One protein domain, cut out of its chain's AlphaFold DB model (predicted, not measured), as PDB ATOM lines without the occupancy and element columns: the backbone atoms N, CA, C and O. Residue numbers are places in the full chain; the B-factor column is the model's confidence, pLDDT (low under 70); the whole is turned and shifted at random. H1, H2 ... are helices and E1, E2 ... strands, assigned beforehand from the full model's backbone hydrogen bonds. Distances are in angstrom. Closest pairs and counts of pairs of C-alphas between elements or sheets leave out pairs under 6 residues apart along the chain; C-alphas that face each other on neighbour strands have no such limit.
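This is residues 40 to 130 of the 149 residues of an uncharacterized protein of Halonotius roseus (UniProt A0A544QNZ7). A small antiparallel sheet, order E1 E2 E3, has the long helix H2 over one face and no named helix on the other: two layers. Short H1 comes just after E3, and a long loop, residues 75 to 100, swings away and returns to H2. The printed part has 91 residues with two named helices and four named strands, in the order E1, E2, E3, H1, H2, E4; the class is mixed, with under half of the residues in named elements. It is compact, with a radius of gyration of the C-alphas of 13.8 A, and spans 39 by 27 by 22 A.

Start at edge strand E1, residues 40 to 43, antiparallel to inner strand E2, residues 48 to 53, at 171 degrees; N 41 and O 49 are within hydrogen-bond range at 2.9 A. Edge strand E3, residues 61 to 68, is antiparallel to E2 at 157 degrees, with N 50 and O 64 2.9 A apart. Both pairs are hairpins, and E1 E2 E3 form a meander, each strand the antiparallel neighbour of the one before. H1, residues 71 to 74, is not on the sheet. H2, residues 101 to 118, is on it, over E2 and E3, at a height over the sheet of 9.7 A; it runs along the strands, at 26 degrees to E2 on the local plane. Its closest C-alphas to E3 are those of Tyr 107 and Leu 65, 7.0 A. H1 and H2 are apart. Every O i to N i+4 pair in H2 is within hydrogen-bond range; H1 is too short for one. E4, residues 122 to 124, pairs with no named strand.

Find C-alpha 40 at (48.513, 23.202, -35.302), where E1 begins. E2 measures 16.8 A, E3 23.1 A and H2 25.6 A; E4 ends at C-alpha 124, (53.294, 12.646, -51.784).

The farthest C-alphas, Gln 87 and Arg 117, are 40.7 A apart. The printed part has no cut; H1 to H2 is the long link. Residues 79 to 93 are under pLDDT 70.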
ATOM      1  N   THR A  40      48.915  22.113 -34.400       95.69
ATOM      2  CA  THR A  40      48.513  23.202 -35.302       95.69
ATOM      3  C   THR A  40      49.682  24.169 -35.437       95.69
ATOM      4  O   THR A  40      50.151  24.686 -34.428       95.69
ATOM      5  N   VAL A  41      50.153  24.384 -36.665       95.44
ATOM      6  CA  VAL A  41      51.281  25.286 -36.967       95.44
ATOM      7  C   VAL A  41      50.811  26.625 -37.513       95.44
ATOM      8  O   VAL A  41      51.530  27.608 -37.418       95.44
ATOM      9  N   TYR A  42      49.597  26.689 -38.052       95.56
ATOM     10  CA  TYR A  42      48.993  27.927 -38.524       95.56
ATOM     11  C   TYR A  42      47.482  27.877 -38.329       95.56
ATOM     12  O   TYR A  42      46.868  26.820 -38.531       95.56
ATOM     13  N   ARG A  43      46.887  29.015 -37.972       93.81
ATOM     14  CA  ARG A  43      45.439  29.182 -37.914       93.81
ATOM     15  C   ARG A  43      45.027  30.633 -38.147       93.81
ATOM     16  O   ARG A  43      45.488  31.523 -37.442       93.81
ATOM     17  N   ASP A  44      44.063  30.834 -39.033       92.06
ATOM     18  CA  ASP A  44      43.264  32.057 -39.122       92.06
ATOM     19  C   ASP A  44      41.753  31.721 -39.120       92.06
ATOM     20  O   ASP A  44      41.351  30.676 -38.593       92.06
ATOM     21  N   SER A  45      40.903  32.633 -39.609       89.19
ATOM     22  CA  SER A  45      39.447  32.446 -39.666       89.19
ATOM     23  C   SER A  45      39.006  31.310 -40.586       89.19
ATOM     24  O   SER A  45      38.021  30.639 -40.277       89.19
ATOM     25  N   ASP A  46      39.733  31.083 -41.676       90.19
ATOM     26  CA  ASP A  46      39.317  30.217 -42.780       90.19
ATOM     27  C   ASP A  46      40.322  29.089 -43.035       90.19
ATOM     28  O   ASP A  46      39.984  28.059 -43.610       90.19
ATOM     29  N   THR A  47      41.550  29.232 -42.552       92.25
ATOM     30  CA  THR A  47      42.673  28.359 -42.857       92.25
ATOM     31  C   THR A  47      43.271  27.776 -41.586       92.25
ATOM     32  O   THR A  47      43.588  28.481 -40.629       92.25
ATOM     33  N   ILE A  48      43.488  26.462 -41.584       95.19
ATOM     34  CA  ILE A  48      44.240  25.769 -40.532       95.19
ATOM     35  C   ILE A  48      45.299  24.900 -41.195       95.19
ATOM     36  O   ILE A  48      44.977  24.122 -42.088       95.19
ATOM     37  N   ILE A  49      46.543  24.963 -40.723       96.38
ATOM     38  CA  ILE A  49      47.582  24.003 -41.108       96.38
ATOM     39  C   ILE A  49      47.990  23.207 -39.876       96.38
ATOM     40  O   ILE A  49      48.353  23.763 -38.834       96.38
ATOM     41  N   ARG A  50      47.933  21.883 -40.003       96.38
ATOM     42  CA  ARG A  50      48.372  20.940 -38.976       96.38
ATOM     43  C   ARG A  50      49.488  20.056 -39.490       96.38
ATOM     44  O   ARG A  50      49.539  19.726 -40.670       96.38
ATOM     45  N   ILE A  51      50.338  19.632 -38.572       95.88
ATOM     46  CA  ILE A  51      51.359  18.617 -38.785       95.88
ATOM     47  C   ILE A  51      51.125  17.477 -37.799       95.88
ATOM     48  O   ILE A  51      50.846  17.711 -36.625       95.88
ATOM     49  N   HIS A  52      51.221  16.239 -38.265       93.81
ATOM     50  CA  HIS A  52      51.140  15.062 -37.408       93.81
ATOM     51  C   HIS A  52      51.938  13.905 -38.016       93.81
ATOM     52  O   HIS A  52      52.089  13.848 -39.239       93.81
ATOM     53  N   PRO A  53      52.426  12.950 -37.214       93.19
ATOM     54  CA  PRO A  53      52.996  11.731 -37.766       93.19
ATOM     55  C   PRO A  53      51.890  10.904 -38.442       93.19
ATOM     56  O   PRO A  53      50.741  10.880 -37.989       93.19
ATOM     57  N   ALA A  54      52.209  10.248 -39.559       88.81
ATOM     58  CA  ALA A  54      51.262   9.408 -40.294       88.81
ATOM     59  C   ALA A  54      50.816   8.194 -39.464       88.81
ATOM     60  O   ALA A  54      49.682   7.738 -39.597       88.81
ATOM     61  N   GLU A  55      51.703   7.714 -38.592       85.81
ATOM     62  CA  GLU A  55      51.484   6.634 -37.635       85.81
ATOM     63  C   GLU A  55      52.170   6.997 -36.307       85.81
ATOM     64  O   GLU A  55      53.202   7.671 -36.331       85.81
ATOM     65  N   PRO A  56      51.645   6.577 -35.141       80.12
ATOM     66  CA  PRO A  56      52.284   6.858 -33.855       80.12
ATOM     67  C   PRO A  56      53.741   6.369 -33.815       80.12
ATOM     68  O   PRO A  56      54.001   5.186 -34.026       80.12
ATOM     69  N   GLY A  57      54.684   7.275 -33.538       74.31
ATOM     70  CA  GLY A  57      56.121   6.971 -33.511       74.31
ATOM     71  C   GLY A  57      56.756   6.703 -34.884       74.31
ATOM     72  O   GLY A  57      57.871   6.195 -34.940       74.31
ATOM     73  N   GLY A  58      56.053   6.999 -35.981       79.94
ATOM     74  CA  GLY A  58      56.581   6.880 -37.339       79.94
ATOM     75  C   GLY A  58      57.360   8.118 -37.794       79.94
ATOM     76  O   GLY A  58      57.072   9.237 -37.382       79.94
ATOM     77  N   GLU A  59      58.300   7.907 -38.716       82.38
ATOM     78  CA  GLU A  59      59.138   8.962 -39.321       82.38
ATOM     79  C   GLU A  59      58.428   9.736 -40.450       82.38
ATOM     80  O   GLU A  59      58.901  10.769 -40.911       82.38
ATOM     81  N   VAL A  60      57.286   9.231 -40.932       92.56
ATOM     82  CA  VAL A  60      56.513   9.886 -41.997       92.56
ATOM     83  C   VAL A  60      55.611  10.947 -41.387       92.56
ATOM     84  O   VAL A  60      54.797  10.640 -40.517       92.56
ATOM     85  N   LEU A  61      55.682  12.172 -41.901       94.62
ATOM     86  CA  LEU A  61      54.855  13.288 -41.447       94.62
ATOM     87  C   LEU A  61      53.764  13.609 -42.460       94.62
ATOM     88  O   LEU A  61      53.985  13.595 -43.666       94.62
ATOM     89  N   CYS A  62      52.574  13.925 -41.968       95.00
ATOM     90  CA  CYS A  62      51.491  14.503 -42.744       95.00
ATOM     91  C   CYS A  62      51.358  15.977 -42.367       95.00
ATOM     92  O   CYS A  62      51.060  16.305 -41.219       95.00
ATOM     93  N   VAL A  63      51.540  16.850 -43.351       96.81
ATOM     94  CA  VAL A  63      51.148  18.257 -43.266       96.81
ATOM     95  C   VAL A  63      49.792  18.371 -43.948       96.81
ATOM     96  O   VAL A  63      49.638  17.917 -45.083       96.81
ATOM     97  N   THR A  64      48.797  18.905 -43.248       96.06
ATOM     98  CA  THR A  64      47.427  19.017 -43.752       96.06
ATOM     99  C   THR A  64      46.930  20.445 -43.606       96.06
ATOM    100  O   THR A  64      46.851  20.969 -42.497       96.06
ATOM    101  N   LEU A  65      46.585  21.050 -44.735       95.75
ATOM    102  CA  LEU A  65      45.839  22.295 -44.837       95.75
ATOM    103  C   LEU A  65      44.341  21.989 -44.809       95.75
ATOM    104  O   LEU A  65      43.889  21.072 -45.491       95.75
ATOM    105  N   TYR A  66      43.578  22.772 -44.059       93.62
ATOM    106  CA  TYR A  66      42.122  22.747 -44.008       93.62
ATOM    107  C   TYR A  66      41.596  24.126 -44.388       93.62
ATOM    108  O   TYR A  66      42.050  25.121 -43.826       93.62
ATOM    109  N   VAL A  67      40.643  24.155 -45.314       93.12
ATOM    110  CA  VAL A  67      39.971  25.363 -45.819       93.12
ATOM    111  C   VAL A  67      38.465  25.112 -45.925       93.12
ATOM    112  O   VAL A  67      38.056  23.943 -45.948       93.12
ATOM    113  N   PRO A  68      37.608  26.146 -45.986       91.12
ATOM    114  CA  PRO A  68      36.170  25.963 -46.093       91.12
ATOM    115  C   PRO A  68      35.804  25.345 -47.445       91.12
ATOM    116  O   PRO A  68      36.533  25.476 -48.426       91.12
ATOM    117  N   LEU A  69      34.658  24.671 -47.494       87.19
ATOM    118  CA  LEU A  69      34.039  24.269 -48.749       87.19
ATOM    119  C   LEU A  69      33.293  25.472 -49.341       87.19
ATOM    120  O   LEU A  69      32.232  25.855 -48.851       87.19
ATOM    121  N   ASP A  70      33.853  26.032 -50.401       85.94
ATOM    122  CA  ASP A  70      33.358  27.175 -51.167       85.94
ATOM    123  C   ASP A  70      33.249  26.828 -52.663       85.94
ATOM    124  O   ASP A  70      33.425  25.676 -53.055       85.94
ATOM    125  N   GLU A  71      32.942  27.805 -53.519       82.75
ATOM    126  CA  GLU A  71      32.794  27.567 -54.962       82.75
ATOM    127  C   GLU A  71      34.076  27.014 -55.610       82.75
ATOM    128  O   GLU A  71      34.001  26.108 -56.445       82.75
ATOM    129  N   VAL A  72      35.251  27.502 -55.193       83.12
ATOM    130  CA  VAL A  72      36.551  27.073 -55.729       83.12
ATOM    131  C   VAL A  72      36.810  25.619 -55.353       83.12
ATOM    132  O   VAL A  72      36.964  24.755 -56.218       83.12
ATOM    133  N   THR A  73      36.790  25.316 -54.059       84.00
ATOM    134  CA  THR A  73      37.106  23.983 -53.530       84.00
ATOM    135  C   THR A  73      36.017  22.952 -53.828       84.00
ATOM    136  O   THR A  73      36.313  21.757 -53.924       84.00
ATOM    137  N   ALA A  74      34.765  23.376 -54.034       80.25
ATOM    138  CA  ALA A  74      33.681  22.492 -54.457       80.25
ATOM    139  C   ALA A  74      33.888  21.935 -55.867       80.25
ATOM    140  O   ALA A  74      33.502  20.787 -56.107       80.25
ATOM    141  N   SER A  75      34.505  22.723 -56.757       75.81
ATOM    142  CA  SER A  75      34.755  22.358 -58.156       75.81
ATOM    143  C   SER A  75      35.925  21.386 -58.354       75.81
ATOM    144  O   SER A  75      36.060  20.791 -59.420       75.81
ATOM    145  N   MET A  76      36.761  21.195 -57.330       79.44
ATOM    146  CA  MET A  76      37.942  20.338 -57.412       79.44
ATOM    147  C   MET A  76      37.578  18.854 -57.314       79.44
ATOM    148  O   MET A  76      36.890  18.444 -56.375       79.44
ATOM    149  N   THR A  77      38.118  18.021 -58.211       75.12
ATOM    150  CA  THR A  77      37.946  16.559 -58.143       75.12
ATOM    151  C   THR A  77      38.823  15.975 -57.024       75.12
ATOM    152  O   THR A  77      40.053  16.052 -57.106       75.12
ATOM    153  N   PRO A  78      38.263  15.367 -55.966       73.44
ATOM    154  CA  PRO A  78      39.069  14.824 -54.874       73.44
ATOM    155  C   PRO A  78      39.918  13.612 -55.294       73.44
ATOM    156  O   PRO A  78      39.607  12.905 -56.253       73.44
ATOM    157  N   ALA A  79      40.963  13.301 -54.521       68.50
ATOM    158  CA  ALA A  79      41.750  12.080 -54.708       68.50
ATOM    159  C   ALA A  79      40.884  10.803 -54.704       68.50
ATOM    160  O   ALA A  79      39.983  10.670 -53.880       68.50
ATOM    161  N   HIS A  80      41.246   9.800 -55.515       57.84
ATOM    162  CA  HIS A  80      40.553   8.499 -55.603       57.84
ATOM    163  C   HIS A  80      40.383   7.766 -54.252       57.84
ATOM    164  O   HIS A  80      39.466   6.975 -54.074       57.84
ATOM    165  N   ALA A  81      41.269   8.011 -53.280       56.59
ATOM    166  CA  ALA A  81      41.182   7.427 -51.936       56.59
ATOM    167  C   ALA A  81      40.264   8.211 -50.971       56.59
ATOM    168  O   ALA A  81      40.169   7.865 -49.794       56.59
ATOM    169  N   SER A  82      39.638   9.296 -51.427       57.16
ATOM    170  CA  SER A  82      38.631  10.028 -50.658       57.16
ATOM    171  C   SER A  82      37.267   9.337 -50.759       57.16
ATOM    172  O   SER A  82      36.972   8.660 -51.740       57.16
ATOM    173  N   SER A  83      36.414   9.499 -49.747       56.56
ATOM    174  CA  SER A  83      35.065   8.919 -49.708       56.56
ATOM    175  C   SER A  83      34.059   9.681 -50.593       56.56
ATOM    176  O   SER A  83      32.921   9.917 -50.185       56.56
ATOM    177  N   TRP A  84      34.472  10.100 -51.795       50.00
ATOM    178  CA  TRP A  84      33.652  10.872 -52.732       50.00
ATOM    179  C   TRP A  84      32.922   9.962 -53.738       50.00
ATOM    180  O   TRP A  84      33.526   9.065 -54.322       50.00
ATOM    181  N   ARG A  85      31.610  10.173 -53.927       54.19
ATOM    182  CA  ARG A  85      30.717   9.343 -54.766       54.19
ATOM    183  C   ARG A  85      30.377  10.002 -56.115       54.19
ATOM    184  O   ARG A  85      29.201  10.144 -56.435       54.19
ATOM    185  N   GLU A  86      31.361  10.379 -56.927       52.19
ATOM    186  CA  GLU A  86      31.098  10.790 -58.321       52.19
ATOM    187  C   GLU A  86      31.801   9.896 -59.343       52.19
ATOM    188  O   GLU A  86      32.811   9.262 -59.057       52.19
ATOM    189  N   GLN A  87      31.200   9.815 -60.535       50.62
ATOM    190  CA  GLN A  87      31.549   8.885 -61.619       50.62
ATOM    191  C   GLN A  87      32.814   9.276 -62.402       50.62
ATOM    192  O   GLN A  87      33.270   8.494 -63.234       50.62
ATOM    193  N   SER A  88      33.393  10.448 -62.144       54.19
ATOM    194  CA  SER A  88      34.619  10.921 -62.789       54.19
ATOM    195  C   SER A  88      35.704  11.158 -61.748       54.19
ATOM    196  O   SER A  88      35.620  12.081 -60.943       54.19
ATOM    197  N   PHE A  89      36.739  10.324 -61.785       54.91
ATOM    198  CA  PHE A  89      37.981  10.571 -61.069       54.91
ATOM    199  C   PHE A  89      38.999  11.111 -62.065       54.91
ATOM    200  O   PHE A  89      39.340  10.432 -63.035       54.91
ATOM    201  N   GLU A  90      39.514  12.309 -61.817       55.44
ATOM    202  CA  GLU A  90      40.748  12.732 -62.461       55.44
ATOM    203  C   GLU A  90      41.908  11.953 -61.839       55.44
ATOM    204  O   GLU A  90      42.053  11.851 -60.618       55.44
ATOM    205  N   THR A  91      42.715  11.333 -62.696       57.59
ATOM    206  CA  THR A  91      43.885  10.552 -62.278       57.59
ATOM    207  C   THR A  91      45.072  11.446 -61.918       57.59
ATOM    208  O   THR A  91      45.955  11.009 -61.177       57.59
ATOM    209  N   ALA A  92      45.078  12.697 -62.392       58.44
ATOM    210  CA  ALA A  92      46.030  13.721 -61.982       58.44
ATOM    211  C   ALA A  92      45.700  14.233 -60.563       58.44
ATOM    212  O   ALA A  92      44.526  14.336 -60.200       58.44
ATOM    213  N   PRO A  93      46.704  14.523 -59.718       59.88
ATOM    214  CA  PRO A  93      46.448  15.055 -58.390       59.88
ATOM    215  C   PRO A  93      45.931  16.493 -58.492       59.88
ATOM    216  O   PRO A  93      46.668  17.377 -58.903       59.88
ATOM    217  N   ASN A  94      44.692  16.732 -58.056       78.69
ATOM    218  CA  ASN A  94      44.240  18.087 -57.751       78.69
ATOM    219  C   ASN A  94      44.963  18.569 -56.494       78.69
ATOM    220  O   ASN A  94      44.776  18.010 -55.402       78.69
ATOM    221  N   THR A  95      45.851  19.538 -56.687       87.00
ATOM    222  CA  THR A  95      46.768  20.053 -55.674       87.00
ATOM    223  C   THR A  95      46.328  21.409 -55.127       87.00
ATOM    224  O   THR A  95      45.378  22.020 -55.609       87.00
ATOM    225  N   ALA A  96      46.981  21.860 -54.059       89.75
ATOM    226  CA  ALA A  96      46.700  23.132 -53.396       89.75
ATOM    227  C   ALA A  96      47.009  24.364 -54.270       89.75
ATOM    228  O   ALA A  96      46.662  25.470 -53.883       89.75
ATOM    229  N   ASP A  97      47.641  24.195 -55.432       89.19
ATOM    230  CA  ASP A  97      47.916  25.255 -56.414       89.19
ATOM    231  C   ASP A  97      46.653  25.824 -57.076       89.19
ATOM    232  O   ASP A  97      46.695  26.925 -57.614       89.19
ATOM    233  N   ALA A  98      45.524  25.114 -57.004       87.00
ATOM    234  CA  ALA A  98      44.224  25.628 -57.437       87.00
ATOM    235  C   ALA A  98      43.544  26.556 -56.404       87.00
ATOM    236  O   ALA A  98      42.481  27.111 -56.686       87.00
ATOM    237  N   LEU A  99      44.111  26.700 -55.202       90.62
ATOM    238  CA  LEU A  99      43.604  27.609 -54.169       90.62
ATOM    239  C   LEU A  99      43.984  29.067 -54.473       90.62
ATOM    240  O   LEU A  99      44.883  29.314 -55.280       90.62
ATOM    241  N   PRO A 100      43.352  30.052 -53.802       91.69
ATOM    242  CA  PRO A 100      43.820  31.432 -53.844       91.69
ATOM    243  C   PRO A 100      45.324  31.529 -53.560       91.69
ATOM    244  O   PRO A 100      45.838  30.852 -52.666       91.69
ATOM    245  N   GLU A 101      46.017  32.393 -54.304       91.69
ATOM    246  CA  GLU A 101      47.484  32.495 -54.303       91.69
ATOM    247  C   GLU A 101      48.070  32.637 -52.893       91.69
ATOM    248  O   GLU A 101      49.031  31.951 -52.551       91.69
ATOM    249  N   SER A 102      47.450  33.454 -52.039       92.00
ATOM    250  CA  SER A 102      47.885  33.645 -50.652       92.00
ATOM    251  C   SER A 102      47.842  32.352 -49.834       92.00
ATOM    252  O   SER A 102      48.773  32.062 -49.085       92.00
ATOM    253  N   THR A 103      46.785  31.554 -49.987       93.44
ATOM    254  CA  THR A 103      46.620  30.278 -49.281       93.44
ATOM    255  C   THR A 103      47.597  29.235 -49.814       93.44
ATOM    256  O   THR A 103      48.196  28.492 -49.033       93.44
ATOM    257  N   TYR A 104      47.789  29.196 -51.135       94.31
ATOM    258  CA  TYR A 104      48.751  28.298 -51.761       94.31
ATOM    259  C   TYR A 104      50.187  28.608 -51.326       94.31
ATOM    260  O   TYR A 104      50.889  27.700 -50.881       94.31
ATOM    261  N   GLU A 105      50.619  29.870 -51.400       95.12
ATOM    262  CA  GLU A 105      51.983  30.261 -51.031       95.12
ATOM    263  C   GLU A 105      52.250  30.069 -49.535       95.12
ATOM    264  O   GLU A 105      53.303  29.539 -49.180       95.12
ATOM    265  N   LEU A 106      51.277  30.360 -48.661       95.19
ATOM    266  CA  LEU A 106      51.378  30.038 -47.235       95.19
ATOM    267  C   LEU A 106      51.627  28.538 -47.014       95.19
ATOM    268  O   LEU A 106      52.516  28.145 -46.251       95.19
ATOM    269  N   TYR A 107      50.842  27.686 -47.675       96.12
ATOM    270  CA  TYR A 107      50.963  26.241 -47.515       96.12
ATOM    271  C   TYR A 107      52.273  25.702 -48.095       96.12
ATOM    272  O   TYR A 107      52.961  24.911 -47.448       96.12
ATOM    273  N   LYS A 108      52.647  26.163 -49.290       96.19
ATOM    274  CA  LYS A 108      53.912  25.832 -49.951       96.19
ATOM    275  C   LYS A 108      55.104  26.226 -49.082       96.19
ATOM    276  O   LYS A 108      55.931  25.365 -48.800       96.19
ATOM    277  N   GLN A 109      55.154  27.465 -48.595       96.12
ATOM    278  CA  GLN A 109      56.219  27.939 -47.709       96.12
ATOM    279  C   GLN A 109      56.301  27.095 -46.433       96.12
ATOM    280  O   GLN A 109      57.378  26.621 -46.081       96.12
ATOM    281  N   THR A 110      55.160  26.828 -45.789       96.44
ATOM    282  CA  THR A 110      55.096  25.987 -44.582       96.44
ATOM    283  C   THR A 110      55.689  24.598 -44.830       96.44
ATOM    284  O   THR A 110      56.483  24.104 -44.032       96.44
ATOM    285  N   VAL A 111      55.325  23.955 -45.945       96.81
ATOM    286  CA  VAL A 111      55.866  22.639 -46.313       96.81
ATOM    287  C   VAL A 111      57.366  22.722 -46.601       96.81
ATOM    288  O   VAL A 111      58.109  21.880 -46.101       96.81
ATOM    289  N   THR A 112      57.818  23.718 -47.367       96.06
ATOM    290  CA  THR A 112      59.238  23.902 -47.701       96.06
ATOM    291  C   THR A 112      60.087  24.089 -46.445       96.06
ATOM    292  O   THR A 112      61.059  23.361 -46.243       96.06
ATOM    293  N   GLU A 113      59.682  24.974 -45.541       95.94
ATOM    294  CA  GLU A 113      60.416  25.216 -44.298       95.94
ATOM    295  C   GLU A 113      60.453  23.971 -43.392       95.94
ATOM    296  O   GLU A 113      61.469  23.702 -42.752       95.94
ATOM    297  N   LEU A 114      59.383  23.164 -43.363       95.31
ATOM    298  CA  LEU A 114      59.375  21.882 -42.647       95.31
ATOM    299  C   LEU A 114      60.328  20.858 -43.276       95.31
ATOM    300  O   LEU A 114      61.031  20.159 -42.543       95.31
ATOM    301  N   THR A 115      60.374  20.772 -44.611       95.56
ATOM    302  CA  THR A 115      61.310  19.876 -45.314       95.56
ATOM    303  C   THR A 115      62.761  20.241 -45.031       95.56
ATOM    304  O   THR A 115      63.558  19.366 -44.697       95.56
ATOM    305  N   GLU A 116      63.088  21.532 -45.064       95.94
ATOM    306  CA  GLU A 116      64.427  22.032 -44.749       95.94
ATOM    307  C   GLU A 116      64.785  21.794 -43.281       95.94
ATOM    308  O   GLU A 116      65.865  21.287 -42.977       95.94
ATOM    309  N   ARG A 117      63.864  22.111 -42.363       95.19
ATOM    310  CA  ARG A 117      64.101  22.002 -40.920       95.19
ATOM    311  C   ARG A 117      64.336  20.569 -40.460       95.19
ATOM    312  O   ARG A 117      65.192  20.344 -39.609       95.19
ATOM    313  N   PHE A 118      63.562  19.617 -40.975       94.38
ATOM    314  CA  PHE A 118      63.648  18.217 -40.553       94.38
ATOM    315  C   PHE A 118      64.506  17.350 -41.475       94.38
ATOM    316  O   PHE A 118      64.718  16.181 -41.167       94.38
ATOM    317  N   GLY A 119      65.027  17.903 -42.575       94.69
ATOM    318  CA  GLY A 119      65.831  17.149 -43.538       94.69
ATOM    319  C   GLY A 119      65.044  16.033 -44.231       94.69
ATOM    320  O   GLY A 119      65.613  14.995 -44.558       94.69
ATOM    321  N   VAL A 120      63.739  16.237 -44.429       94.06
ATOM    322  CA  VAL A 120      62.814  15.287 -45.072       94.06
ATOM    323  C   VAL A 120      62.412  15.792 -46.453       94.06
ATOM    324  O   VAL A 120      62.524  16.978 -46.751       94.06
ATOM    325  N   SER A 121      61.915  14.907 -47.309       95.12
ATOM    326  CA  SER A 121      61.452  15.239 -48.659       95.12
ATOM    327  C   SER A 121      59.954  15.005 -48.816       95.12
ATOM    328  O   SER A 121      59.346  14.218 -48.093       95.12
ATOM    329  N   ILE A 122      59.334  15.660 -49.800       94.88
ATOM    330  CA  ILE A 122      57.949  15.363 -50.175       94.88
ATOM    331  C   ILE A 122      57.904  13.969 -50.810       94.88
ATOM    332  O   ILE A 122      58.533  13.717 -51.834       94.88
ATOM    333  N   SER A 123      57.139  13.069 -50.200       92.94
ATOM    334  CA  SER A 123      56.872  11.723 -50.719       92.94
ATOM    335  C   SER A 123      55.546  11.652 -51.479       92.94
ATOM    336  O   SER A 123      55.436  10.926 -52.465       92.94
ATOM    337  N   GLU A 124      54.548  12.435 -51.059       90.00
ATOM    338  CA  GLU A 124      53.294  12.646 -51.784       90.00
ATOM    339  C   GLU A 124      52.806  14.091 -51.573       90.00
ATOM    340  O   GLU A 124      52.889  14.590 -50.448       90.00
ATOM    341  N   PRO A 125      52.220  14.755 -52.585       86.94
ATOM    342  CA  PRO A 125      52.034  14.284 -53.962       86.94
ATOM    343  C   PRO A 125      53.352  14.249 -54.763       86.94
ATOM    344  O   PRO A 125      54.339  14.858 -54.372       86.94
ATOM    345  N   THR A 126      53.379  13.533 -55.893       82.69
ATOM    346  CA  THR A 126      54.558  13.448 -56.787       82.69
ATOM    347  C   THR A 126      54.802  14.722 -57.601       82.69
ATOM    348  O   THR A 126      55.876  14.899 -58.167       82.69
ATOM    349  N   THR A 127      53.794  15.589 -57.696       80.38
ATOM    350  CA  THR A 127      53.823  16.896 -58.363       80.38
ATOM    351  C   THR A 127      53.012  17.884 -57.529       80.38
ATOM    352  O   THR A 127      51.979  17.494 -56.983       80.38
ATOM    353  N   GLY A 128      53.440  19.147 -57.462       86.38
ATOM    354  CA  GLY A 128      52.751  20.189 -56.692       86.38
ATOM    355  C   GLY A 128      52.813  19.981 -55.174       86.38
ATOM    356  O   GLY A 128      53.689  19.284 -54.662       86.38
ATOM    357  N   TYR A 129      51.872  20.594 -54.453       90.69
ATOM    358  CA  TYR A 129      51.752  20.529 -52.992       90.69
ATOM    359  C   TYR A 129      50.324  20.167 -52.602       90.69
ATOM    360  O   TYR A 129      49.389  20.680 -53.199       90.69
ATOM    361  N   GLY A 130      50.149  19.337 -51.571       90.50
ATOM    362  CA  GLY A 130      48.854  19.111 -50.929       90.50
ATOM    363  C   GLY A 130      47.823  18.458 -51.837       90.50
ATOM    364  O   GLY A 130      47.134  19.134 -52.583       90.50
TER     365      GLY A 130